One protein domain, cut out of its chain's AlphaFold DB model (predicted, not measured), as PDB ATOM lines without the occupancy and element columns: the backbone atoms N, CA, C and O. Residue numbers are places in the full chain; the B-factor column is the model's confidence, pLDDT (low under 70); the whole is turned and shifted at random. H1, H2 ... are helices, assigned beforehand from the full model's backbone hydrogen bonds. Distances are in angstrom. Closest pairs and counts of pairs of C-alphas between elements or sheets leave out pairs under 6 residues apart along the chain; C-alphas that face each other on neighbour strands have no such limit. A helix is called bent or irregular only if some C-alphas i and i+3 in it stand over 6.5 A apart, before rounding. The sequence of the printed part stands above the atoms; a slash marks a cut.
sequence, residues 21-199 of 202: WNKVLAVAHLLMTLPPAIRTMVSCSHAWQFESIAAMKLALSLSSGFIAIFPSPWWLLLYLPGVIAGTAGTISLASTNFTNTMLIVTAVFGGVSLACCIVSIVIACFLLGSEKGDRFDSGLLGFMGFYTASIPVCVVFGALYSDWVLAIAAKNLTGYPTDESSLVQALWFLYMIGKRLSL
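This is residues 21 to 199 of the 202 residues of an uncharacterized protein of Botryotinia fuckeliana (strain T4) (UniProt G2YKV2). Three helices, H1, H2 and H3, stand side by side in an antiparallel row, and a long helical hairpin, H4 and H5, crosses this row at H3, with H5 packing on H3 and the hairpin's turn reaching far out to one side. The shorter H6 packs on H1a at the other edge of the row, after a long loop that leads there from H5. The printed part has 179 residues, with six named helices in the order H1 to H6 and no named strand, and the class is all helix. The whole is only just compact, close to loose, with a radius of gyration of the C-alphas of 19.0 A, and it spans 67 by 46 by 26 A. Residues 132 to 137 at the hairpin's turn and residues 178 to 183 stick out from the body.

H1 covers residues 21 to 43 and begins with C-alpha 21 at (8.670, 10.833, -43.346). By its hydrogen bonds it was assigned as one helix, but it is bent: C-alphas 32 and 35 are 6.6 A apart. Its arms are H1a, residues 21 to 32, and H1b, residues 35 to 43, at a shallow tilt of 22 degrees. H2, residues 48 to 69, is 31.0 A long from first to last C-alpha. H3, residues 73 to 96, is 36.2 A long, only just irregular with C-alphas 78 and 81 at 6.6 A, and has a kink of 29 degrees near residue 81. H4, residues 100 to 129, is 42.7 A long. H5, residues 137 to 169, is the longest helix at 47.2 A, running from C-alpha 137 at (3.366, -4.626, -8.787). It is neither bent nor irregular, but only just: C-alphas 148 and 151 are 6.2 A apart. H6, residues 182 to 197, is 22.5 A long and ends with C-alpha 197 at (1.819, 1.758, -47.272).

H1a touches H2, opposite ways at a shallow tilt of 17 degrees, and the closest C-alphas, of Ala 26 and Gly 65, are 5.2 A apart. H1b and H2 form a helical hairpin at 19 degrees, with the C-alphas of Met 41 and Glu 51 closest at 5.4 A. H2 and H3 form a second one at 21 degrees, with the C-alphas of Met 56 and Gly 82 closest at 4.5 A. Residues 83 to 94 of H3 touch residues 155 to 165 of H5, the same way at a steep tilt of 39 degrees; the closest C-alphas, of Thr 90 and Ser 162, are 6.1 A apart. H4 and H5 form the third helical hairpin at 3 degrees, with the C-alphas of Ala 124 and Gly 142 closest at 5.4 A. H6, with residues 190 to 197 alone, touches H1a, opposite ways at a shallow tilt of 27 degrees; the closest C-alphas, of His 29 and Gly 194, are 5.4 A apart. H5 and H6 are apart, as are H2 and H6. The helix packing is mostly aligned, with five of six touching pairs at a shallow tilt. Every O i to N i+4 pair is within hydrogen-bond range in H1a, H1b, H2, H4 and H6, against 14 of 20 in H3 and 26 of 29 in H5.

The two C-alphas farthest apart, those of Lys 132 and Ser 181, are 67.0 A from each other. The printed part has no cut. The link from H5 to H6, residues 170 to 181, is long; that from H4 to H5 is short, and the other three are tight. The mean pLDDT of the printed part is 72.2, and 63 residues are under 70, among them residues 128 to 152, 170 to 180 and 186 to 199.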
ATOM      1  N   TRP A  21       9.107  11.799 -42.346       69.69
ATOM      2  CA  TRP A  21       8.670  10.833 -43.346       69.69
ATOM      3  C   TRP A  21       7.620   9.844 -42.827       69.69
ATOM      4  O   TRP A  21       6.642   9.571 -43.516       69.69
ATOM      5  N   ASN A  22       7.764   9.353 -41.593       69.94
ATOM      6  CA  ASN A  22       6.799   8.423 -41.001       69.94
ATOM      7  C   ASN A  22       5.466   9.130 -40.711       69.94
ATOM      8  O   ASN A  22       4.404   8.561 -40.954       69.94
ATOM      9  N   LYS A  23       5.521  10.402 -40.281       73.00
ATOM     10  CA  LYS A  23       4.332  11.248 -40.086       73.00
ATOM     11  C   LYS A  23       3.614  11.503 -41.415       73.00
ATOM     12  O   LYS A  23       2.400  11.340 -41.490       73.00
ATOM     13  N   VAL A  24       4.353  11.833 -42.479       80.81
ATOM     14  CA  VAL A  24       3.788  12.038 -43.827       80.81
ATOM     15  C   VAL A  24       3.165  10.753 -44.371       80.81
ATOM     16  O   VAL A  24       2.045  10.794 -44.873       80.81
ATOM     17  N   LEU A  25       3.834   9.605 -44.228       76.19
ATOM     18  CA  LEU A  25       3.293   8.309 -44.647       76.19
ATOM     19  C   LEU A  25       2.030   7.926 -43.859       76.19
ATOM     20  O   LEU A  25       1.078   7.426 -44.456       76.19
ATOM     21  N   ALA A  26       1.982   8.198 -42.551       72.88
ATOM     22  CA  ALA A  26       0.799   7.954 -41.725       72.88
ATOM     23  C   ALA A  26      -0.389   8.843 -42.131       72.88
ATOM     24  O   ALA A  26      -1.518   8.360 -42.247       72.88
ATOM     25  N   VAL A  27      -0.142  10.129 -42.408       79.75
ATOM     26  CA  VAL A  27      -1.169  11.059 -42.906       79.75
ATOM     27  C   VAL A  27      -1.645  10.656 -44.303       79.75
ATOM     28  O   VAL A  27      -2.848  10.641 -44.558       79.75
ATOM     29  N   ALA A  28      -0.733  10.273 -45.199       79.56
ATOM     30  CA  ALA A  28      -1.082   9.785 -46.530       79.56
ATOM     31  C   ALA A  28      -1.921   8.501 -46.457       79.56
ATOM     32  O   ALA A  28      -2.924   8.385 -47.158       79.56
ATOM     33  N   HIS A  29      -1.562   7.570 -45.568       75.75
ATOM     34  CA  HIS A  29      -2.344   6.365 -45.306       75.75
ATOM     35  C   HIS A  29      -3.771   6.713 -44.861       75.75
ATOM     36  O   HIS A  29      -4.723   6.228 -45.467       75.75
ATOM     37  N   LEU A  30      -3.925   7.615 -43.884       77.44
ATOM     38  CA  LEU A  30      -5.235   8.088 -43.425       77.44
ATOM     39  C   LEU A  30      -6.063   8.723 -44.544       77.44
ATOM     40  O   LEU A  30      -7.243   8.417 -44.691       77.44
ATOM     41  N   LEU A  31      -5.449   9.582 -45.356       82.00
ATOM     42  CA  LEU A  31      -6.130  10.230 -46.475       82.00
ATOM     43  C   LEU A  31      -6.555   9.240 -47.563       82.00
ATOM     44  O   LEU A  31      -7.557   9.479 -48.229       82.00
ATOM     45  N   MET A  32      -5.828   8.138 -47.751       75.50
ATOM     46  CA  MET A  32      -6.188   7.114 -48.734       75.50
ATOM     47  C   MET A  32      -7.265   6.150 -48.224       75.50
ATOM     48  O   MET A  32      -8.050   5.652 -49.029       75.50
ATOM     49  N   THR A  33      -7.333   5.879 -46.917       74.31
ATOM     50  CA  THR A  33      -8.279   4.906 -46.339       74.31
ATOM     51  C   THR A  33      -9.591   5.527 -45.863       74.31
ATOM     52  O   THR A  33     -10.626   4.857 -45.904       74.31
ATOM     53  N   LEU A  34      -9.588   6.802 -45.460       78.25
ATOM     54  CA  LEU A  34     -10.767   7.485 -44.922       78.25
ATOM     55  C   LEU A  34     -11.877   7.712 -45.975       78.25
ATOM     56  O   LEU A  34     -13.024   7.362 -45.692       78.25
ATOM     57  N   PRO A  35     -11.602   8.223 -47.196       80.25
ATOM     58  CA  PRO A  35     -12.649   8.464 -48.192       80.25
ATOM     59  C   PRO A  35     -13.373   7.193 -48.676       80.25
ATOM     60  O   PRO A  35     -14.607   7.219 -48.736       80.25
ATOM     61  N   PRO A  36     -12.681   6.067 -48.976       70.50
ATOM     62  CA  PRO A  36     -13.349   4.805 -49.278       70.50
ATOM     63  C   PRO A  36     -14.231   4.336 -48.119       70.50
ATOM     64  O   PRO A  36     -15.363   3.926 -48.360       70.50
ATOM     65  N   ALA A  37     -13.751   4.448 -46.874       73.44
ATOM     66  CA  ALA A  37     -14.496   4.009 -45.697       73.44
ATOM     67  C   ALA A  37     -15.793   4.813 -45.502       73.44
ATOM     68  O   ALA A  37     -16.867   4.227 -45.355       73.44
ATOM     69  N   ILE A  38     -15.721   6.147 -45.598       79.56
ATOM     70  CA  ILE A  38     -16.902   7.020 -45.517       79.56
ATOM     71  C   ILE A  38     -17.894   6.677 -46.631       79.56
ATOM     72  O   ILE A  38     -19.079   6.490 -46.366       79.56
ATOM     73  N   ARG A  39     -17.419   6.534 -47.876       79.19
ATOM     74  CA  ARG A  39     -18.289   6.176 -49.003       79.19
ATOM     75  C   ARG A  39     -18.988   4.838 -48.766       79.19
ATOM     76  O   ARG A  39     -20.186   4.744 -49.006       79.19
ATOM     77  N   THR A  40     -18.271   3.827 -48.273       70.00
ATOM     78  CA  THR A  40     -18.878   2.522 -47.973       70.00
ATOM     79  C   THR A  40     -19.939   2.608 -46.879       70.00
ATOM     80  O   THR A  40     -20.987   1.993 -47.030       70.00
ATOM     81  N   MET A  41     -19.733   3.414 -45.831       72.31
ATOM     82  CA  MET A  41     -20.750   3.615 -44.788       72.31
ATOM     83  C   MET A  41     -22.011   4.281 -45.343       72.31
ATOM     84  O   MET A  41     -23.119   3.840 -45.055       72.31
ATOM     85  N   VAL A  42     -21.848   5.301 -46.190       78.12
ATOM     86  CA  VAL A  42     -22.980   6.014 -46.797       78.12
ATOM     87  C   VAL A  42     -23.737   5.127 -47.790       78.12
ATOM     88  O   VAL A  42     -24.961   5.150 -47.819       78.12
ATOM     89  N   SER A  43     -23.036   4.329 -48.600       71.81
ATOM     90  CA  SER A  43     -23.675   3.459 -49.596       71.81
ATOM     91  C   SER A  43     -24.290   2.186 -49.003       71.81
ATOM     92  O   SER A  43     -25.249   1.666 -49.567       71.81
ATOM     93  N   CYS A  44     -23.768   1.678 -47.883       65.00
ATOM     94  CA  CYS A  44     -24.233   0.437 -47.254       65.00
ATOM     95  C   CYS A  44     -25.098   0.664 -46.003       65.00
ATOM     96  O   CYS A  44     -25.293  -0.274 -45.229       65.00
ATOM     97  N   SER A  45     -25.672   1.860 -45.823       68.25
ATOM     98  CA  SER A  45     -26.468   2.238 -44.640       68.25
ATOM     99  C   SER A  45     -27.694   1.350 -44.377       68.25
ATOM    100  O   SER A  45     -28.281   1.397 -43.302       68.25
ATOM    101  N   HIS A  46     -28.107   0.539 -45.353       69.50
ATOM    102  CA  HIS A  46     -29.228  -0.394 -45.218       69.50
ATOM    103  C   HIS A  46     -28.851  -1.737 -44.575       69.50
ATOM    104  O   HIS A  46     -29.740  -2.512 -44.230       69.50
ATOM    105  N   ALA A  47     -27.558  -2.020 -44.394       74.88
ATOM    106  CA  ALA A  47     -27.078  -3.272 -43.825       74.88
ATOM    107  C   ALA A  47     -26.030  -3.010 -42.735       74.88
ATOM    108  O   ALA A  47     -24.835  -2.863 -42.998       74.88
ATOM    109  N   TRP A  48     -26.489  -3.042 -41.483       73.69
ATOM    110  CA  TRP A  48     -25.682  -2.807 -40.278       73.69
ATOM    111  C   TRP A  48     -24.429  -3.709 -40.169       73.69
ATOM    112  O   TRP A  48     -23.415  -3.344 -39.570       73.69
ATOM    113  N   GLN A  49     -24.462  -4.886 -40.801       73.56
ATOM    114  CA  GLN A  49     -23.336  -5.827 -40.872       73.56
ATOM    115  C   GLN A  49     -22.140  -5.272 -41.661       73.56
ATOM    116  O   GLN A  49     -20.993  -5.473 -41.273       73.56
ATOM    117  N   PHE A  50     -22.384  -4.545 -42.754       69.50
ATOM    118  CA  PHE A  50     -21.307  -3.936 -43.540       69.50
ATOM    119  C   PHE A  50     -20.811  -2.639 -42.904       69.50
ATOM    120  O   PHE A  50     -19.615  -2.353 -42.939       69.50
ATOM    121  N   GLU A  51     -21.711  -1.895 -42.261       74.69
ATOM    122  CA  GLU A  51     -21.382  -0.673 -41.528       74.69
ATOM    123  C   GLU A  51     -20.423  -0.950 -40.360       74.69
ATOM    124  O   GLU A  51     -19.401  -0.280 -40.217       74.69
ATOM    125  N   SER A  52     -20.685  -1.998 -39.576       74.94
ATOM    126  CA  SER A  52     -19.827  -2.411 -38.456       74.94
ATOM    127  C   SER A  52     -18.443  -2.900 -38.902       74.94
ATOM    128  O   SER A  52     -17.436  -2.569 -38.271       74.94
ATOM    129  N   ILE A  53     -18.351  -3.624 -40.023       75.06
ATOM    130  CA  ILE A  53     -17.062  -4.041 -40.600       75.06
ATOM    131  C   ILE A  53     -16.274  -2.831 -41.121       75.06
ATOM    132  O   ILE A  53     -15.067  -2.720 -40.879       75.06
ATOM    133  N   ALA A  54     -16.942  -1.900 -41.804       73.69
ATOM    134  CA  ALA A  54     -16.321  -0.659 -42.256       73.69
ATOM    135  C   ALA A  54     -15.830   0.181 -41.066       73.69
ATOM    136  O   ALA A  54     -14.701   0.673 -41.090       73.69
ATOM    137  N   ALA A  55     -16.621   0.273 -39.993       75.56
ATOM    138  CA  ALA A  55     -16.254   0.974 -38.764       75.56
ATOM    139  C   ALA A  55     -15.025   0.357 -38.087       75.56
ATOM    140  O   ALA A  55     -14.123   1.086 -37.679       75.56
ATOM    141  N   MET A  56     -14.923  -0.975 -38.040       78.31
ATOM    142  CA  MET A  56     -13.740  -1.665 -37.517       78.31
ATOM    143  C   MET A  56     -12.478  -1.351 -38.323       78.31
ATOM    144  O   MET A  56     -11.426  -1.075 -37.745       78.31
ATOM    145  N   LYS A  57     -12.566  -1.378 -39.657       73.81
ATOM    146  CA  LYS A  57     -11.429  -1.068 -40.538       73.81
ATOM    147  C   LYS A  57     -11.017   0.400 -40.448       73.81
ATOM    148  O   LYS A  57      -9.825   0.705 -40.453       73.81
ATOM    149  N   LEU A  58     -11.987   1.297 -40.299       77.62
ATOM    150  CA  LEU A  58     -11.742   2.716 -40.067       77.62
ATOM    151  C   LEU A  58     -11.052   2.918 -38.708       77.62
ATOM    152  O   LEU A  58     -10.017   3.578 -38.644       77.62
ATOM    153  N   ALA A  59     -11.538   2.272 -37.644       78.69
ATOM    154  CA  ALA A  59     -10.915   2.308 -36.323       78.69
ATOM    155  C   ALA A  59      -9.482   1.744 -36.334       78.69
ATOM    156  O   ALA A  59      -8.605   2.311 -35.683       78.69
ATOM    157  N   LEU A  60      -9.213   0.680 -37.107       73.56
ATOM    158  CA  LEU A  60      -7.859   0.141 -37.325       73.56
ATOM    159  C   LEU A  60      -6.944   1.189 -37.944       73.56
ATOM    160  O   LEU A  60      -5.846   1.432 -37.454       73.56
ATOM    161  N   SER A  61      -7.408   1.809 -39.028       76.00
ATOM    162  CA  SER A  61      -6.624   2.800 -39.755       76.00
ATOM    163  C   SER A  61      -6.397   4.074 -38.942       76.00
ATOM    164  O   SER A  61      -5.328   4.672 -39.048       76.00
ATOM    165  N   LEU A  62      -7.386   4.506 -38.152       77.62
ATOM    166  CA  LEU A  62      -7.251   5.657 -37.261       77.62
ATOM    167  C   LEU A  62      -6.285   5.357 -36.126       77.62
ATOM    168  O   LEU A  62      -5.364   6.133 -35.909       77.62
ATOM    169  N   SER A  63      -6.459   4.236 -35.425       76.00
ATOM    170  CA  SER A  63      -5.579   3.872 -34.310       76.00
ATOM    171  C   SER A  63      -4.131   3.693 -34.762       76.00
ATOM    172  O   SER A  63      -3.241   4.240 -34.115       76.00
ATOM    173  N   SER A  64      -3.870   3.038 -35.900       72.62
ATOM    174  CA  SER A  64      -2.504   2.913 -36.424       72.62
ATOM    175  C   SER A  64      -1.911   4.260 -36.856       72.62
ATOM    176  O   SER A  64      -0.755   4.544 -36.544       72.62
ATOM    177  N   GLY A  65      -2.705   5.123 -37.501       73.31
ATOM    178  CA  GLY A  65      -2.290   6.479 -37.866       73.31
ATOM    179  C   GLY A  65      -1.985   7.351 -36.645       73.31
ATOM    180  O   GLY A  65      -0.957   8.025 -36.607       73.31
ATOM    181  N   PHE A  66      -2.829   7.298 -35.612       75.44
ATOM    182  CA  PHE A  66      -2.622   8.043 -34.372       75.44
ATOM    183  C   PHE A  66      -1.430   7.530 -33.572       75.44
ATOM    184  O   PHE A  66      -0.676   8.358 -33.082       75.44
ATOM    185  N   ILE A  67      -1.206   6.214 -33.488       74.88
ATOM    186  CA  ILE A  67      -0.020   5.645 -32.822       74.88
ATOM    187  C   ILE A  67       1.269   6.080 -33.537       74.88
ATOM    188  O   ILE A  67       2.265   6.370 -32.878       74.88
ATOM    189  N   ALA A  68       1.247   6.179 -34.872       70.00
ATOM    190  CA  ALA A  68       2.391   6.647 -35.654       70.00
ATOM    191  C   ALA A  68       2.699   8.147 -35.454       70.00
ATOM    192  O   ALA A  68       3.852   8.555 -35.582       70.00
ATOM    193  N   ILE A  69       1.688   8.971 -35.152       73.56
ATOM    194  CA  ILE A  69       1.854  10.417 -34.911       73.56
ATOM    195  C   ILE A  69       2.148  10.705 -33.430       73.56
ATOM    196  O   ILE A  69       3.011  11.525 -33.120       73.56
ATOM    197  N   PHE A  70       1.440  10.027 -32.529       77.31
ATOM    198  CA  PHE A  70       1.521  10.156 -31.080       77.31
ATOM    199  C   PHE A  70       1.765   8.768 -30.471       77.31
ATOM    200  O   PHE A  70       0.805   8.011 -30.286       77.31
ATOM    201  N   PRO A  71       3.018   8.417 -30.128       68.38
ATOM    202  CA  PRO A  71       3.353   7.117 -29.553       68.38
ATOM    203  C   PRO A  71       2.820   7.025 -28.117       68.38
ATOM    204  O   PRO A  71       3.528   7.253 -27.141       68.38
ATOM    205  N   SER A  72       1.528   6.731 -27.987       73.44
ATOM    206  CA  SER A  72       0.830   6.578 -26.715       73.44
ATOM    207  C   SER A  72       0.017   5.275 -26.743       73.44
ATOM    208  O   SER A  72      -0.798   5.082 -27.651       73.44
ATOM    209  N   PRO A  73       0.199   4.373 -25.761       67.56
ATOM    210  CA  PRO A  73      -0.538   3.110 -25.701       67.56
ATOM    211  C   PRO A  73      -2.034   3.313 -25.417       67.56
ATOM    212  O   PRO A  73      -2.843   2.441 -25.720       67.56
ATOM    213  N   TRP A  74      -2.430   4.481 -24.895       69.56
ATOM    214  CA  TRP A  74      -3.825   4.823 -24.606       69.56
ATOM    215  C   TRP A  74      -4.695   4.907 -25.864       69.56
ATOM    216  O   TRP A  74      -5.883   4.599 -25.809       69.56
ATOM    217  N   TRP A  75      -4.111   5.235 -27.021       72.81
ATOM    218  CA  TRP A  75      -4.836   5.256 -28.298       72.81
ATOM    219  C   TRP A  75      -5.300   3.864 -28.749       72.81
ATOM    220  O   TRP A  75      -6.239   3.753 -29.536       72.81
ATOM    221  N   LEU A  76      -4.710   2.802 -28.196       66.88
ATOM    222  CA  LEU A  76      -5.108   1.421 -28.456       66.88
ATOM    223  C   LEU A  76      -6.464   1.078 -27.809       66.88
ATOM    224  O   LEU A  76      -7.180   0.216 -28.309       66.88
ATOM    225  N   LEU A  77      -6.887   1.801 -26.762       70.31
ATOM    226  CA  LEU A  77      -8.229   1.641 -26.183       70.31
ATOM    227  C   LEU A  77      -9.335   2.108 -27.129       70.31
ATOM    228  O   LEU A  77     -10.412   1.520 -27.145       70.31
ATOM    229  N   LEU A  78      -9.061   3.123 -27.951       72.38
ATOM    230  CA  LEU A  78     -10.012   3.654 -28.934       72.38
ATOM    231  C   LEU A  78     -10.344   2.622 -30.023       72.38
ATOM    232  O   LEU A  78     -11.380   2.692 -30.680       72.38
ATOM    233  N   TYR A  79      -9.475   1.627 -30.172       71.12
ATOM    234  CA  TYR A  79      -9.630   0.543 -31.118       71.12
ATOM    235  C   TYR A  79     -10.538  -0.591 -30.608       71.12
ATOM    236  O   TYR A  79     -11.254  -1.221 -31.386       71.12
ATOM    237  N   LEU A  80     -10.574  -0.801 -29.291       72.75
ATOM    238  CA  LEU A  80     -11.338  -1.851 -28.611       72.75
ATOM    239  C   LEU A  80     -12.845  -1.859 -28.969       72.75
ATOM    240  O   LEU A  80     -13.338  -2.909 -29.391       72.75
ATOM    241  N   PRO A  81     -13.589  -0.733 -28.915       76.81
ATOM    242  CA  PRO A  81     -14.996  -0.717 -29.327       76.81
ATOM    243  C   PRO A  81     -15.182  -0.997 -30.826       76.81
ATOM    244  O   PRO A  81     -16.159  -1.640 -31.208       76.81
ATOM    245  N   GLY A  82     -14.232  -0.584 -31.673       73.38
ATOM    246  CA  GLY A  82     -14.252  -0.872 -33.110       73.38
ATOM    247  C   GLY A  82     -14.106  -2.365 -33.411       73.38
ATOM    248  O   GLY A  82     -14.809  -2.890 -34.271       73.38
ATOM    249  N   VAL A  83     -13.248  -3.069 -32.667       73.00
ATOM    250  CA  VAL A  83     -13.099  -4.532 -32.766       73.00
ATOM    251  C   VAL A  83     -14.367  -5.241 -32.322       73.00
ATOM    252  O   VAL A  83     -14.820  -6.153 -33.007       73.00
ATOM    253  N   ILE A  84     -14.955  -4.828 -31.195       79.12
ATOM    254  CA  ILE A  84     -16.178  -5.451 -30.672       79.12
ATOM    255  C   ILE A  84     -17.319  -5.286 -31.683       79.12
ATOM    256  O   ILE A  84     -17.969  -6.267 -32.040       79.12
ATOM    257  N   ALA A  85     -17.518  -4.073 -32.206       79.19
ATOM    258  CA  ALA A  85     -18.533  -3.813 -33.222       79.19
ATOM    259  C   ALA A  85     -18.277  -4.616 -34.510       79.19
ATOM    260  O   ALA A  85     -19.185  -5.271 -35.017       79.19
ATOM    261  N   GLY A  86     -17.040  -4.625 -35.018       74.25
ATOM    262  CA  GLY A  86     -16.686  -5.345 -36.243       74.25
ATOM    263  C   GLY A  86     -16.807  -6.856 -36.132       74.25
ATOM    264  O   GLY A  86     -17.361  -7.499 -37.021       74.25
ATOM    265  N   THR A  87     -16.337  -7.431 -35.026       73.88
ATOM    266  CA  THR A  87     -16.462  -8.872 -34.774       73.88
ATOM    267  C   THR A  87     -17.929  -9.273 -34.653       73.88
ATOM    268  O   THR A  87     -18.343 -10.221 -35.322       73.88
ATOM    269  N   ALA A  88     -18.752  -8.503 -33.934       81.88
ATOM    270  CA  ALA A  88     -20.197  -8.721 -33.878       81.88
ATOM    271  C   ALA A  88     -20.851  -8.672 -35.274       81.88
ATOM    272  O   ALA A  88     -21.646  -9.552 -35.614       81.88
ATOM    273  N   GLY A  89     -20.461  -7.706 -36.111       77.62
ATOM    274  CA  GLY A  89     -20.904  -7.598 -37.503       77.62
ATOM    275  C   GLY A  89     -20.545  -8.820 -38.349       77.62
ATOM    276  O   GLY A  89     -21.410  -9.391 -39.017       77.62
ATOM    277  N   THR A  90     -19.291  -9.279 -38.272       77.69
ATOM    278  CA  THR A  90     -18.828 -10.474 -39.003       77.69
ATOM    279  C   THR A  90     -19.514 -11.755 -38.539       77.69
ATOM    280  O   THR A  90     -19.871 -12.578 -39.378       77.69
ATOM    281  N   ILE A  91     -19.755 -11.912 -37.234       78.88
ATOM    282  CA  ILE A  91     -20.451 -13.075 -36.668       78.88
ATOM    283  C   ILE A  91     -21.917 -13.074 -37.108       78.88
ATOM    284  O   ILE A  91     -22.441 -14.113 -37.506       78.88
ATOM    285  N   SER A  92     -22.569 -11.908 -37.099       80.62
ATOM    286  CA  SER A  92     -23.937 -11.763 -37.602       80.62
ATOM    287  C   SER A  92     -24.019 -12.140 -39.085       80.62
ATOM    288  O   SER A  92     -24.847 -12.970 -39.460       80.62
ATOM    289  N   LEU A  93     -23.104 -11.631 -39.918       76.44
ATOM    290  CA  LEU A  93     -23.041 -11.976 -41.340       76.44
ATOM    291  C   LEU A  93     -22.789 -13.479 -41.540       76.44
ATOM    292  O   LEU A  93     -23.473 -14.120 -42.342       76.44
ATOM    293  N   ALA A  94     -21.879 -14.059 -40.753       77.62
ATOM    294  CA  ALA A  94     -21.574 -15.481 -40.814       77.62
ATOM    295  C   ALA A  94     -22.773 -16.360 -40.440       77.62
ATOM    296  O   ALA A  94     -23.038 -17.370 -41.091       77.62
ATOM    297  N   SER A  95     -23.550 -15.932 -39.442       79.81
ATOM    298  CA  SER A  95     -24.754 -16.639 -39.008       79.81
ATOM    299  C   SER A  95     -25.874 -16.631 -40.052       79.81
ATOM    300  O   SER A  95     -26.674 -17.560 -40.109       79.81
ATOM    301  N   THR A  96     -25.917 -15.613 -40.914       78.50
ATOM    302  CA  THR A  96     -26.927 -15.518 -41.981       78.50
ATOM    303  C   THR A  96     -26.565 -16.308 -43.241       78.50
ATOM    304  O   THR A  96     -27.456 -16.689 -43.992       78.50
ATOM    305  N   ASN A  97     -25.278 -16.599 -43.465       71.75
ATOM    306  CA  ASN A  97     -24.770 -17.282 -44.661       71.75
ATOM    307  C   ASN A  97     -24.031 -18.582 -44.306       71.75
ATOM    308  O   ASN A  97     -22.914 -18.823 -44.773       71.75
ATOM    309  N   PHE A  98     -24.648 -19.435 -43.480       71.81
ATOM    310  CA  PHE A  98     -24.057 -20.699 -43.029       71.81
ATOM    311  C   PHE A  98     -23.768 -21.655 -44.200       71.81
ATOM    312  O   PHE A  98     -24.589 -22.470 -44.610       71.81
ATOM    313  N   THR A  99     -22.552 -21.558 -44.728       80.81
ATOM    314  CA  THR A  99     -21.959 -22.502 -45.679       80.81
ATOM    315  C   THR A  99     -20.891 -23.308 -44.943       80.81
ATOM    316  O   THR A  99     -20.208 -22.764 -44.073       80.81
ATOM    317  N   ASN A 100     -20.676 -24.574 -45.311       81.69
ATOM    318  CA  ASN A 100     -19.657 -25.429 -44.678       81.69
ATOM    319  C   ASN A 100     -18.264 -24.769 -44.633       81.69
ATOM    320  O   ASN A 100     -17.562 -24.863 -43.629       81.69
ATOM    321  N   THR A 101     -17.890 -24.016 -45.671       81.12
ATOM    322  CA  THR A 101     -16.625 -23.262 -45.723       81.12
ATOM    323  C   THR A 101     -16.553 -22.149 -44.673       81.12
ATOM    324  O   THR A 101     -15.515 -21.952 -44.046       81.12
ATOM    325  N   MET A 102     -17.655 -21.435 -44.438       79.62
ATOM    326  CA  MET A 102     -17.719 -20.333 -43.473       79.62
ATOM    327  C   MET A 102     -17.648 -20.840 -42.027       79.62
ATOM    328  O   MET A 102     -17.027 -20.202 -41.174       79.62
ATOM    329  N   LEU A 103     -18.209 -22.026 -41.771       81.75
ATOM    330  CA  LEU A 103     -18.104 -22.714 -40.485       81.75
ATOM    331  C   LEU A 103     -16.651 -23.102 -40.184       81.75
ATOM    332  O   LEU A 103     -16.162 -22.797 -39.099       81.75
ATOM    333  N   ILE A 104     -15.938 -23.694 -41.151       85.12
ATOM    334  CA  ILE A 104     -14.522 -24.073 -40.993       85.12
ATOM    335  C   ILE A 104     -13.661 -22.845 -40.688       85.12
ATOM    336  O   ILE A 104     -12.876 -22.862 -39.742       85.12
ATOM    337  N   VAL A 105     -13.834 -21.758 -41.445       84.88
ATOM    338  CA  VAL A 105     -13.082 -20.513 -41.227       84.88
ATOM    339  C   VAL A 105     -13.365 -19.950 -39.832       84.88
ATOM    340  O   VAL A 105     -12.433 -19.672 -39.081       84.88
ATOM    341  N   THR A 106     -14.631 -19.854 -39.430       83.56
ATOM    342  CA  THR A 106     -14.996 -19.341 -38.099       83.56
ATOM    343  C   THR A 106     -14.448 -20.223 -36.975       83.56
ATOM    344  O   THR A 106     -13.949 -19.702 -35.981       83.56
ATOM    345  N   ALA A 107     -14.464 -21.548 -37.148       84.44
ATOM    346  CA  ALA A 107     -13.917 -22.490 -36.176       84.44
ATOM    347  C   ALA A 107     -12.393 -22.358 -36.025       84.44
ATOM    348  O   ALA A 107     -11.892 -22.362 -34.903       84.44
ATOM    349  N   VAL A 108     -11.654 -22.193 -37.127       86.94
ATOM    350  CA  VAL A 108     -10.191 -22.036 -37.090       86.94
ATOM    351  C   VAL A 108      -9.803 -20.696 -36.468       86.94
ATOM    352  O   VAL A 108      -9.033 -20.668 -35.509       86.94
ATOM    353  N   PHE A 109     -10.351 -19.582 -36.963       83.00
ATOM    354  CA  PHE A 109      -9.992 -18.251 -36.463       83.00
ATOM    355  C   PHE A 109     -10.474 -18.028 -35.022       83.00
ATOM    356  O   PHE A 109      -9.712 -17.532 -34.190       83.00
ATOM    357  N   GLY A 110     -11.698 -18.455 -34.697       82.50
ATOM    358  CA  GLY A 110     -12.237 -18.385 -33.339       82.50
ATOM    359  C   GLY A 110     -11.502 -19.311 -32.369       82.50
ATOM    360  O   GLY A 110     -11.154 -18.892 -31.267       82.50
ATOM    361  N   GLY A 111     -11.203 -20.543 -32.790       84.44
ATOM    362  CA  GLY A 111     -10.505 -21.532 -31.971       84.44
ATOM    363  C   GLY A 111      -9.080 -21.116 -31.617       84.44
ATOM    364  O   GLY A 111      -8.701 -21.183 -30.450       84.44
ATOM    365  N   VAL A 112      -8.305 -20.619 -32.589       85.00
ATOM    366  CA  VAL A 112      -6.936 -20.135 -32.339       85.00
ATOM    367  C   VAL A 112      -6.946 -18.921 -31.411       85.00
ATOM    368  O   VAL A 112      -6.184 -18.887 -30.446       85.00
ATOM    369  N   SER A 113      -7.847 -17.959 -31.641       81.06
ATOM    370  CA  SER A 113      -7.973 -16.783 -30.773       81.06
ATOM    371  C   SER A 113      -8.317 -17.179 -29.334       81.06
ATOM    372  O   SER A 113      -7.709 -16.680 -28.388       81.06
ATOM    373  N   LEU A 114      -9.260 -18.107 -29.160       82.94
ATOM    374  CA  LEU A 114      -9.691 -18.580 -27.848       82.94
ATOM    375  C   LEU A 114      -8.584 -19.372 -27.138       82.94
ATOM    376  O   LEU A 114      -8.354 -19.160 -25.948       82.94
ATOM    377  N   ALA A 115      -7.840 -20.213 -27.862       84.25
ATOM    378  CA  ALA A 115      -6.685 -20.923 -27.320       84.25
ATOM    379  C   ALA A 115      -5.600 -19.954 -26.821       84.25
ATOM    380  O   ALA A 115      -5.101 -20.115 -25.706       84.25
ATOM    381  N   CYS A 116      -5.280 -18.905 -27.588       82.69
ATOM    382  CA  CYS A 116      -4.336 -17.868 -27.164       82.69
ATOM    383  C   CYS A 116      -4.803 -17.128 -25.901       82.69
ATOM    384  O   CYS A 116      -3.993 -16.887 -25.000       82.69
ATOM    385  N   CYS A 117      -6.098 -16.808 -25.794       80.38
ATOM    386  CA  CYS A 117      -6.663 -16.200 -24.587       80.38
ATOM    387  C   CYS A 117      -6.528 -17.123 -23.371       80.38
ATOM    388  O   CYS A 117      -6.063 -16.677 -22.325       80.38
ATOM    389  N   ILE A 118      -6.869 -18.410 -23.514       83.94
ATOM    390  CA  ILE A 118      -6.755 -19.391 -22.426       83.94
ATOM    391  C   ILE A 118      -5.303 -19.520 -21.963       83.94
ATOM    392  O   ILE A 118      -5.045 -19.423 -20.768       83.94
ATOM    393  N   VAL A 119      -4.351 -19.687 -22.886       83.62
ATOM    394  CA  VAL A 119      -2.922 -19.787 -22.542       83.62
ATOM    395  C   VAL A 119      -2.455 -18.543 -21.788       83.62
ATOM    396  O   VAL A 119      -1.777 -18.661 -20.770       83.62
ATOM    397  N   SER A 120      -2.870 -17.355 -22.230       77.00
ATOM    398  CA  SER A 120      -2.495 -16.094 -21.582       77.00
ATOM    399  C   SER A 120      -3.088 -15.969 -20.172       77.00
ATOM    400  O   SER A 120      -2.393 -15.531 -19.257       77.00
ATOM    401  N   ILE A 121      -4.339 -16.403 -19.966       79.50
ATOM    402  CA  ILE A 121      -4.978 -16.458 -18.639       79.50
ATOM    403  C   ILE A 121      -4.249 -17.452 -17.734       79.50
ATOM    404  O   ILE A 121      -3.961 -17.140 -16.584       79.50
ATOM    405  N   VAL A 122      -3.911 -18.636 -18.249       82.62
ATOM    406  CA  VAL A 122      -3.188 -19.666 -17.496       82.62
ATOM    407  C   VAL A 122      -1.817 -19.146 -17.051       82.62
ATOM    408  O   VAL A 122      -1.473 -19.285 -15.880       82.62
ATOM    409  N   ILE A 123      -1.069 -18.479 -17.936       78.06
ATOM    410  CA  ILE A 123       0.212 -17.836 -17.602       78.06
ATOM    411  C   ILE A 123       0.020 -16.758 -16.528       78.06
ATOM    412  O   ILE A 123       0.768 -16.737 -15.554       78.06
ATOM    413  N   ALA A 124      -1.000 -15.903 -16.658       72.81
ATOM    414  CA  ALA A 124      -1.302 -14.884 -15.655       72.81
ATOM    415  C   ALA A 124      -1.624 -15.508 -14.283       72.81
ATOM    416  O   ALA A 124      -1.107 -15.049 -13.267       72.81
ATOM    417  N   CYS A 125      -2.403 -16.594 -14.249       76.12
ATOM    418  CA  CYS A 125      -2.707 -17.337 -13.025       76.12
ATOM    419  C   CYS A 125      -1.458 -17.971 -12.395       76.12
ATOM    420  O   CYS A 125      -1.306 -17.925 -11.175       76.12
ATOM    421  N   PHE A 126      -0.550 -18.537 -13.199       77.44
ATOM    422  CA  PHE A 126       0.710 -19.097 -12.699       77.44
ATOM    423  C   PHE A 126       1.637 -18.023 -12.121       77.44
ATOM    424  O   PHE A 126       2.222 -18.238 -11.062       77.44
ATOM    425  N   LEU A 127       1.741 -16.865 -12.777       70.44
ATOM    426  CA  LEU A 127       2.549 -15.742 -12.294       70.44
ATOM    427  C   LEU A 127       1.991 -15.173 -10.982       70.44
ATOM    428  O   LEU A 127       2.741 -14.999 -10.027       70.44
ATOM    429  N   LEU A 128       0.668 -14.991 -10.890       68.00
ATOM    430  CA  LEU A 128      -0.009 -14.546  -9.665       68.00
ATOM    431  C   LEU A 128       0.143 -15.537  -8.498       68.00
ATOM    432  O   LEU A 128       0.178 -15.124  -7.341       68.00
ATOM    433  N   GLY A 129       0.226 -16.840  -8.784       67.12
ATOM    434  CA  GLY A 129       0.393 -17.886  -7.770       67.12
ATOM    435  C   GLY A 129       1.826 -18.062  -7.251       67.12
ATOM    436  O   GLY A 129       2.016 -18.732  -6.236       67.12
ATOM    437  N   SER A 130       2.832 -17.488  -7.923       64.81
ATOM    438  CA  SER A 130       4.249 -17.771  -7.657       64.81
ATOM    439  C   SER A 130       4.915 -16.841  -6.630       64.81
ATOM    440  O   SER A 130       5.994 -17.183  -6.143       64.81
ATOM    441  N   GLU A 131       4.324 -15.700  -6.259       55.25
ATOM    442  CA  GLU A 131       4.997 -14.716  -5.392       55.25
ATOM    443  C   GLU A 131       4.470 -14.657  -3.950       55.25
ATOM    444  O   GLU A 131       3.422 -14.092  -3.632       55.25
ATOM    445  N   LYS A 132       5.294 -15.172  -3.032       55.56
ATOM    446  CA  LYS A 132       5.348 -14.747  -1.626       55.56
ATOM    447  C   LYS A 132       6.199 -13.469  -1.550       55.56
ATOM    448  O   LYS A 132       7.405 -13.579  -1.365       55.56
ATOM    449  N   GLY A 133       5.622 -12.278  -1.700       56.66
ATOM    450  CA  GLY A 133       6.435 -11.055  -1.607       56.66
ATOM    451  C   GLY A 133       5.674  -9.755  -1.792       56.66
ATOM    452  O   GLY A 133       5.126  -9.243  -0.825       56.66
ATOM    453  N   ASP A 134       5.592  -9.250  -3.021       57.34
ATOM    454  CA  ASP A 134       5.070  -7.911  -3.315       57.34
ATOM    455  C   ASP A 134       3.797  -7.976  -4.171       57.34
ATOM    456  O   ASP A 134       3.808  -8.105  -5.393       57.34
ATOM    457  N   ARG A 135       2.646  -7.917  -3.491       56.81
ATOM    458  CA  ARG A 135       1.323  -8.278  -4.041       56.81
ATOM    459  C   ARG A 135       0.718  -7.282  -5.038       56.81
ATOM    460  O   ARG A 135      -0.337  -7.586  -5.589       56.81
ATOM    461  N   PHE A 136       1.315  -6.108  -5.245       56.41
ATOM    462  CA  PHE A 136       0.690  -5.041  -6.040       56.41
ATOM    463  C   PHE A 136       1.338  -4.844  -7.418       56.41
ATOM    464  O   PHE A 136       0.620  -4.763  -8.413       56.41
ATOM    465  N   ASP A 137       2.672  -4.866  -7.511       60.06
ATOM    466  CA  ASP A 137       3.366  -4.626  -8.787       60.06
ATOM    467  C   ASP A 137       3.309  -5.826  -9.739       60.06
ATOM    468  O   ASP A 137       3.102  -5.660 -10.941       60.06
ATOM    469  N   SER A 138       3.396  -7.052  -9.221       58.53
ATOM    470  CA  SER A 138       3.412  -8.258 -10.061       58.53
ATOM    471  C   SER A 138       2.050  -8.592 -10.679       58.53
ATOM    472  O   SER A 138       1.955  -9.000 -11.839       58.53
ATOM    473  N   GLY A 139       0.960  -8.330  -9.949       59.56
ATOM    474  CA  GLY A 139      -0.396  -8.497 -10.473       59.56
ATOM    475  C   GLY A 139      -0.720  -7.505 -11.591       59.56
ATOM    476  O   GLY A 139      -1.306  -7.891 -12.604       59.56
ATOM    477  N   LEU A 140      -0.274  -6.252 -11.451       63.25
ATOM    478  CA  LEU A 140      -0.387  -5.234 -12.495       63.25
ATOM    479  C   LEU A 140       0.476  -5.586 -13.716       63.25
ATOM    480  O   LEU A 140       0.015  -5.431 -14.846       63.25
ATOM    481  N   LEU A 141       1.686  -6.115 -13.503       61.75
ATOM    482  CA  LEU A 141       2.581  -6.570 -14.570       61.75
ATOM    483  C   LEU A 141       1.989  -7.756 -15.352       61.75
ATOM    484  O   LEU A 141       2.038  -7.767 -16.579       61.75
ATOM    485  N   GLY A 142       1.375  -8.723 -14.662       62.53
ATOM    486  CA  GLY A 142       0.679  -9.856 -15.277       62.53
ATOM    487  C   GLY A 142      -0.558  -9.434 -16.073       62.53
ATOM    488  O   GLY A 142      -0.767  -9.910 -17.190       62.53
ATOM    489  N   PHE A 143      -1.338  -8.479 -15.553       64.31
ATOM    490  CA  PHE A 143      -2.469  -7.891 -16.277       64.31
ATOM    491  C   PHE A 143      -1.995  -7.103 -17.504       64.31
ATOM    492  O   PHE A 143      -2.495  -7.316 -18.603       64.31
ATOM    493  N   MET A 144      -0.982  -6.248 -17.360       63.88
ATOM    494  CA  MET A 144      -0.402  -5.499 -18.481       63.88
ATOM    495  C   MET A 144       0.216  -6.432 -19.532       63.88
ATOM    496  O   MET A 144       0.038  -6.210 -20.729       63.88
ATOM    497  N   GLY A 145       0.873  -7.519 -19.120       63.22
ATOM    498  CA  GLY A 145       1.386  -8.562 -20.013       63.22
ATOM    499  C   GLY A 145       0.273  -9.285 -20.780       63.22
ATOM    500  O   GLY A 145       0.367  -9.469 -21.994       63.22
ATOM    501  N   PHE A 146      -0.829  -9.618 -20.102       65.12
ATOM    502  CA  PHE A 146      -2.022 -10.182 -20.734       65.12
ATOM    503  C   PHE A 146      -2.612  -9.223 -21.773       65.12
ATOM    504  O   PHE A 146      -2.832  -9.621 -22.918       65.12
ATOM    505  N   TYR A 147      -2.823  -7.956 -21.407       64.50
ATOM    506  CA  TYR A 147      -3.373  -6.936 -22.304       64.50
ATOM    507  C   TYR A 147      -2.476  -6.691 -23.521       64.50
ATOM    508  O   TYR A 147      -2.971  -6.583 -24.641       64.50
ATOM    509  N   THR A 148      -1.158  -6.643 -23.325       64.56
ATOM    510  CA  THR A 148      -0.201  -6.367 -24.406       64.56
ATOM    511  C   THR A 148      -0.015  -7.535 -25.373       64.56
ATOM    512  O   THR A 148       0.245  -7.285 -26.544       64.56
ATOM    513  N   ALA A 149      -0.179  -8.791 -24.943       65.50
ATOM    514  CA  ALA A 149       0.000  -9.957 -25.814       65.50
ATOM    515  C   ALA A 149      -1.307 -10.461 -26.454       65.50
ATOM    516  O   ALA A 149      -1.326 -10.801 -27.638       65.50
ATOM    517  N   SER A 150      -2.409 -10.508 -25.699       67.88
ATOM    518  CA  SER A 150      -3.662 -11.129 -26.159       67.88
ATOM    519  C   SER A 150      -4.474 -10.233 -27.093       67.88
ATOM    520  O   SER A 150      -5.028 -10.721 -28.082       67.88
ATOM    521  N   ILE A 151      -4.504  -8.918 -26.834       69.75
ATOM    522  CA  ILE A 151      -5.269  -7.972 -27.652       69.75
ATOM    523  C   ILE A 151      -4.733  -7.933 -29.088       69.75
ATOM    524  O   ILE A 151      -5.531  -8.171 -29.991       69.75
ATOM    525  N   PRO A 152      -3.428  -7.742 -29.363       69.25
ATOM    526  CA  PRO A 152      -2.935  -7.712 -30.741       69.25
ATOM    527  C   PRO A 152      -3.232  -8.996 -31.518       69.25
ATOM    528  O   PRO A 152      -3.558  -8.932 -32.700       69.25
ATOM    529  N   VAL A 153      -3.177 -10.158 -30.860       70.69
ATOM    530  CA  VAL A 153      -3.508 -11.442 -31.490       70.69
ATOM    531  C   VAL A 153      -4.988 -11.489 -31.861       70.69
ATOM    532  O   VAL A 153      -5.308 -11.716 -33.025       70.69
ATOM    533  N   CYS A 154      -5.897 -11.190 -30.930       69.88
ATOM    534  CA  CYS A 154      -7.335 -11.156 -31.224       69.88
ATOM    535  C   CYS A 154      -7.665 -10.159 -32.345       69.88
ATOM    536  O   CYS A 154      -8.533 -10.404 -33.178       69.88
ATOM    537  N   VAL A 155      -6.933  -9.049 -32.395       70.94
ATOM    538  CA  VAL A 155      -7.077  -7.997 -33.401       70.94
ATOM    539  C   VAL A 155      -6.642  -8.460 -34.784       70.94
ATOM    540  O   VAL A 155      -7.401  -8.325 -35.743       70.94
ATOM    541  N   VAL A 156      -5.442  -9.027 -34.899       74.19
ATOM    542  CA  VAL A 156      -4.919  -9.523 -36.176       74.19
ATOM    543  C   VAL A 156      -5.806 -10.647 -36.700       74.19
ATOM    544  O   VAL A 156      -6.189 -10.637 -37.869       74.19
ATOM    545  N   PHE A 157      -6.199 -11.579 -35.831       74.62
ATOM    546  CA  PHE A 157      -7.075 -12.683 -36.207       74.62
ATOM    547  C   PHE A 157      -8.492 -12.213 -36.548       74.62
ATOM    548  O   PHE A 157      -9.055 -12.704 -37.521       74.62
ATOM    549  N   GLY A 158      -9.049 -11.231 -35.834       73.00
ATOM    550  CA  GLY A 158     -10.350 -10.636 -36.151       73.00
ATOM    551  C   GLY A 158     -10.352  -9.896 -37.491       73.00
ATOM    552  O   GLY A 158     -11.286 -10.039 -38.280       73.00
ATOM    553  N   ALA A 159      -9.282  -9.156 -37.795       72.31
ATOM    554  CA  ALA A 159      -9.121  -8.481 -39.080       72.31
ATOM    555  C   ALA A 159      -8.979  -9.482 -40.240       72.31
ATOM    556  O   ALA A 159      -9.633  -9.327 -41.272       72.31
ATOM    557  N   LEU A 160      -8.176 -10.537 -40.056       76.56
ATOM    558  CA  LEU A 160      -8.041 -11.617 -41.038       76.56
ATOM    559  C   LEU A 160      -9.361 -12.369 -41.228       76.56
ATOM    560  O   LEU A 160      -9.769 -12.605 -42.361       76.56
ATOM    561  N   TYR A 161     -10.056 -12.696 -40.140       78.81
ATOM    562  CA  TYR A 161     -11.365 -13.342 -40.178       78.81
ATOM    563  C   TYR A 161     -12.377 -12.513 -40.976       78.81
ATOM    564  O   TYR A 161     -13.041 -13.047 -41.861       78.81
ATOM    565  N   SER A 162     -12.437 -11.199 -40.732       74.38
ATOM    566  CA  SER A 162     -13.292 -10.279 -41.488       74.38
ATOM    567  C   SER A 162     -12.988 -10.301 -42.991       74.38
ATOM    568  O   SER A 162     -13.916 -10.384 -43.799       74.38
ATOM    569  N   ASP A 163     -11.706 -10.298 -43.377       75.06
ATOM    570  CA  ASP A 163     -11.288 -10.378 -44.783       75.06
ATOM    571  C   ASP A 163     -11.731 -11.710 -45.436       75.06
ATOM    572  O   ASP A 163     -12.232 -11.703 -46.562       75.06
ATOM    573  N   TRP A 164     -11.637 -12.844 -44.728       77.88
ATOM    574  CA  TRP A 164     -12.091 -14.152 -45.229       77.88
ATOM    575  C   TRP A 164     -13.617 -14.275 -45.323       77.88
ATOM    576  O   TRP A 164     -14.130 -14.802 -46.310       77.88
ATOM    577  N   VAL A 165     -14.357 -13.778 -44.327       73.88
ATOM    578  CA  VAL A 165     -15.829 -13.788 -44.334       73.88
ATOM    579  C   VAL A 165     -16.363 -12.951 -45.496       73.88
ATOM    580  O   VAL A 165     -17.256 -13.407 -46.208       73.88
ATOM    581  N   LEU A 166     -15.781 -11.773 -45.737       70.69
ATOM    582  CA  LEU A 166     -16.131 -10.925 -46.879       70.69
ATOM    583  C   LEU A 166     -15.825 -11.604 -48.220       70.69
ATOM    584  O   LEU A 166     -16.656 -11.556 -49.124       70.69
ATOM    585  N   ALA A 167     -14.673 -12.267 -48.349       72.31
ATOM    586  CA  ALA A 167     -14.302 -12.982 -49.571       72.31
ATOM    587  C   ALA A 167     -15.278 -14.127 -49.901       72.31
ATOM    588  O   ALA A 167     -15.650 -14.321 -51.062       72.31
ATOM    589  N   ILE A 168     -15.733 -14.860 -48.878       73.50
ATOM    590  CA  ILE A 168     -16.726 -15.932 -49.026       73.50
ATOM    591  C   ILE A 168     -18.106 -15.348 -49.351       73.50
ATOM    592  O   ILE A 168     -18.773 -15.845 -50.259       73.50
ATOM    593  N   ALA A 169     -18.517 -14.278 -48.664       70.12
ATOM    594  CA  ALA A 169     -19.796 -13.609 -48.903       70.12
ATOM    595  C   ALA A 169     -19.889 -13.025 -50.325       70.12
ATOM    596  O   ALA A 169     -20.933 -13.120 -50.964       70.12
ATOM    597  N   ALA A 170     -18.787 -12.488 -50.854       67.69
ATOM    598  CA  ALA A 170     -18.718 -11.939 -52.206       67.69
ATOM    599  C   ALA A 170     -18.584 -13.007 -53.311       67.69
ATOM    600  O   ALA A 170     -18.548 -12.650 -54.487       67.69
ATOM    601  N   LYS A 171     -18.450 -14.303 -52.964       67.19
ATOM    602  CA  LYS A 171     -18.090 -15.403 -53.889       67.19
ATOM    603  C   LYS A 171     -16.876 -15.096 -54.785       67.19
ATOM    604  O   LYS A 171     -16.696 -15.715 -55.831       67.19
ATOM    605  N   ASN A 172     -16.030 -14.158 -54.373       63.16
ATOM    606  CA  ASN A 172     -14.906 -13.650 -55.145       63.16
ATOM    607  C   ASN A 172     -13.693 -13.581 -54.217       63.16
ATOM    608  O   ASN A 172     -13.461 -12.591 -53.526       63.16
ATOM    609  N   LEU A 173     -12.931 -14.676 -54.194       53.56
ATOM    610  CA  LEU A 173     -11.753 -14.862 -53.337       53.56
ATOM    611  C   LEU A 173     -10.620 -13.871 -53.639       53.56
ATOM    612  O   LEU A 173      -9.806 -13.578 -52.769       53.56
ATOM    613  N   THR A 174     -10.584 -13.326 -54.855       55.19
ATOM    614  CA  THR A 174      -9.648 -12.274 -55.274       55.19
ATOM    615  C   THR A 174     -10.108 -10.866 -54.899       55.19
ATOM    616  O   THR A 174      -9.297  -9.942 -54.915       55.19
ATOM    617  N   GLY A 175     -11.392 -10.687 -54.562       55.03
ATOM    618  CA  GLY A 175     -11.959  -9.407 -54.135       55.03
ATOM    619  C   GLY A 175     -11.879  -8.286 -55.177       55.03
ATOM    620  O   GLY A 175     -12.048  -7.128 -54.810       55.03
ATOM    621  N   TYR A 176     -11.590  -8.603 -56.444       58.66
ATOM    622  CA  TYR A 176     -11.485  -7.623 -57.521       58.66
ATOM    623  C   TYR A 176     -12.869  -7.385 -58.142       58.66
ATOM    624  O   TYR A 176     -13.471  -8.344 -58.639       58.66
ATOM    625  N   PRO A 177     -13.388  -6.146 -58.128       62.72
ATOM    626  CA  PRO A 177     -14.670  -5.835 -58.739       62.72
ATOM    627  C   PRO A 177     -14.499  -5.711 -60.266       62.72
ATOM    628  O   PRO A 177     -14.148  -4.648 -60.781       62.72
ATOM    629  N   THR A 178     -14.698  -6.813 -61.000       60.00
ATOM    630  CA  THR A 178     -14.600  -6.847 -62.474       60.00
ATOM    631  C   THR A 178     -15.735  -6.100 -63.170       60.00
ATOM    632  O   THR A 178     -15.495  -5.504 -64.215       60.00
ATOM    633  N   ASP A 179     -16.928  -6.086 -62.571       64.19
ATOM    634  CA  ASP A 179     -18.168  -5.691 -63.261       64.19
ATOM    635  C   ASP A 179     -18.694  -4.308 -62.824       64.19
ATOM    636  O   ASP A 179     -19.806  -3.912 -63.163       64.19
ATOM    637  N   GLU A 180     -17.896  -3.559 -62.057       68.62
ATOM    638  CA  GLU A 180     -18.282  -2.285 -61.443       68.62
ATOM    639  C   GLU A 180     -17.661  -1.066 -62.136       68.62
ATOM    640  O   GLU A 180     -16.673  -1.153 -62.866       68.62
ATOM    641  N   SER A 181     -18.235   0.107 -61.862       77.44
ATOM    642  CA  SER A 181     -17.767   1.386 -62.413       77.44
ATOM    643  C   SER A 181     -16.273   1.654 -62.149       77.44
ATOM    644  O   SER A 181     -15.728   1.311 -61.097       77.44
ATOM    645  N   SER A 182     -15.611   2.351 -63.081       70.31
ATOM    646  CA  SER A 182     -14.176   2.695 -63.012       70.31
ATOM    647  C   SER A 182     -13.764   3.394 -61.708       70.31
ATOM    648  O   SER A 182     -12.639   3.239 -61.235       70.31
ATOM    649  N   LEU A 183     -14.692   4.121 -61.080       68.94
ATOM    650  CA  LEU A 183     -14.495   4.797 -59.798       68.94
ATOM    651  C   LEU A 183     -14.353   3.793 -58.635       68.94
ATOM    652  O   LEU A 183     -13.520   3.984 -57.752       68.94
ATOM    653  N   VAL A 184     -15.107   2.690 -58.649       67.25
ATOM    654  CA  VAL A 184     -15.015   1.620 -57.639       67.25
ATOM    655  C   VAL A 184     -13.695   0.861 -57.776       67.25
ATOM    656  O   VAL A 184     -13.038   0.595 -56.771       67.25
ATOM    657  N   GLN A 185     -13.250   0.595 -59.007       70.62
ATOM    658  CA  GLN A 185     -11.927   0.012 -59.258       70.62
ATOM    659  C   GLN A 185     -10.792   0.937 -58.800       70.62
ATOM    660  O   GLN A 185      -9.842   0.473 -58.170       70.62
ATOM    661  N   ALA A 186     -10.905   2.248 -59.038       69.56
ATOM    662  CA  ALA A 186      -9.925   3.222 -58.562       69.56
ATOM    663  C   ALA A 186      -9.856   3.277 -57.025       69.56
ATOM    664  O   ALA A 186      -8.763   3.275 -56.461       69.56
ATOM    665  N   LEU A 187     -11.006   3.261 -56.339       66.31
ATOM    666  CA  LEU A 187     -11.073   3.205 -54.873       66.31
ATOM    667  C   LEU A 187     -10.501   1.898 -54.316       66.31
ATOM    668  O   LEU A 187      -9.794   1.919 -53.310       66.31
ATOM    669  N   TRP A 188     -10.763   0.772 -54.982       68.94
ATOM    670  CA  TRP A 188     -10.179  -0.520 -54.628       68.94
ATOM    671  C   TRP A 188      -8.653  -0.506 -54.764       68.94
ATOM    672  O   TRP A 188      -7.937  -0.958 -53.870       68.94
ATOM    673  N   PHE A 189      -8.139   0.074 -55.847       69.56
ATOM    674  CA  PHE A 189      -6.703   0.192 -56.082       69.56
ATOM    675  C   PHE A 189      -6.027   1.105 -55.049       69.56
ATOM    676  O   PHE A 189      -4.999   0.742 -54.477       69.56
ATOM    677  N   LEU A 190      -6.648   2.247 -54.733       63.88
ATOM    678  CA  LEU A 190      -6.223   3.157 -53.663       63.88
ATOM    679  C   LEU A 190      -6.190   2.465 -52.298       63.88
ATOM    680  O   LEU A 190      -5.213   2.600 -51.564       63.88
ATOM    681  N   TYR A 191      -7.215   1.673 -51.981       66.12
ATOM    682  CA  TYR A 191      -7.260   0.873 -50.760       66.12
ATOM    683  C   TYR A 191      -6.127  -0.164 -50.710       66.12
ATOM    684  O   TYR A 191      -5.463  -0.305 -49.681       66.12
ATOM    685  N   MET A 192      -5.849  -0.859 -51.817       68.44
ATOM    686  CA  MET A 192      -4.764  -1.844 -51.897       68.44
ATOM    687  C   MET A 192      -3.376  -1.206 -51.757       68.44
ATOM    688  O   MET A 192      -2.504  -1.781 -51.099       68.44
ATOM    689  N   ILE A 193      -3.174  -0.013 -52.323       69.75
ATOM    690  CA  ILE A 193      -1.953   0.780 -52.133       69.75
ATOM    691  C   ILE A 193      -1.833   1.235 -50.678       69.75
ATOM    692  O   ILE A 193      -0.792   1.014 -50.060       69.75
ATOM    693  N   GLY A 194      -2.903   1.790 -50.103       62.38
ATOM    694  CA  GLY A 194      -2.946   2.222 -48.705       62.38
ATOM    695  C   GLY A 194      -2.586   1.087 -47.743       62.38
ATOM    696  O   GLY A 194      -1.681   1.231 -46.922       62.38
ATOM    697  N   LYS A 195      -3.190  -0.096 -47.919       61.66
ATOM    698  CA  LYS A 195      -2.904  -1.289 -47.100       61.66
ATOM    699  C   LYS A 195      -1.421  -1.682 -47.133       61.66
ATOM    700  O   LYS A 195      -0.889  -2.147 -46.129       61.66
ATOM    701  N   ARG A 196      -0.734  -1.481 -48.264       64.00
ATOM    702  CA  ARG A 196       0.708  -1.755 -48.408       64.00
ATOM    703  C   ARG A 196       1.600  -0.613 -47.918       64.00
ATOM    704  O   ARG A 196       2.720  -0.884 -47.503       64.00
ATOM    705  N   LEU A 197       1.113   0.629 -47.890       57.78
ATOM    706  CA  LEU A 197       1.819   1.758 -47.272       57.78
ATOM    707  C   LEU A 197       1.972   1.583 -45.757       57.78
ATOM    708  O   LEU A 197       3.013   1.936 -45.211       57.78
ATOM    709  N   SER A 198       0.986   0.972 -45.090       56.03
ATOM    710  CA  SER A 198       1.061   0.700 -43.647       56.03
ATOM    711  C   SER A 198       2.201  -0.258 -43.256       56.03
ATOM    712  O   SER A 198       2.596  -0.285 -42.092       56.03
ATOM    713  N   LEU A 199       2.750  -1.035 -44.201       55.06
ATOM    714  CA  LEU A 199       3.946  -1.865 -43.981       55.06
ATOM    715  C   LEU A 199       5.251  -1.053 -44.014       55.06
ATOM    716  O   LEU A 199       6.275  -1.541 -43.551       55.06
TER     717      LEU A 199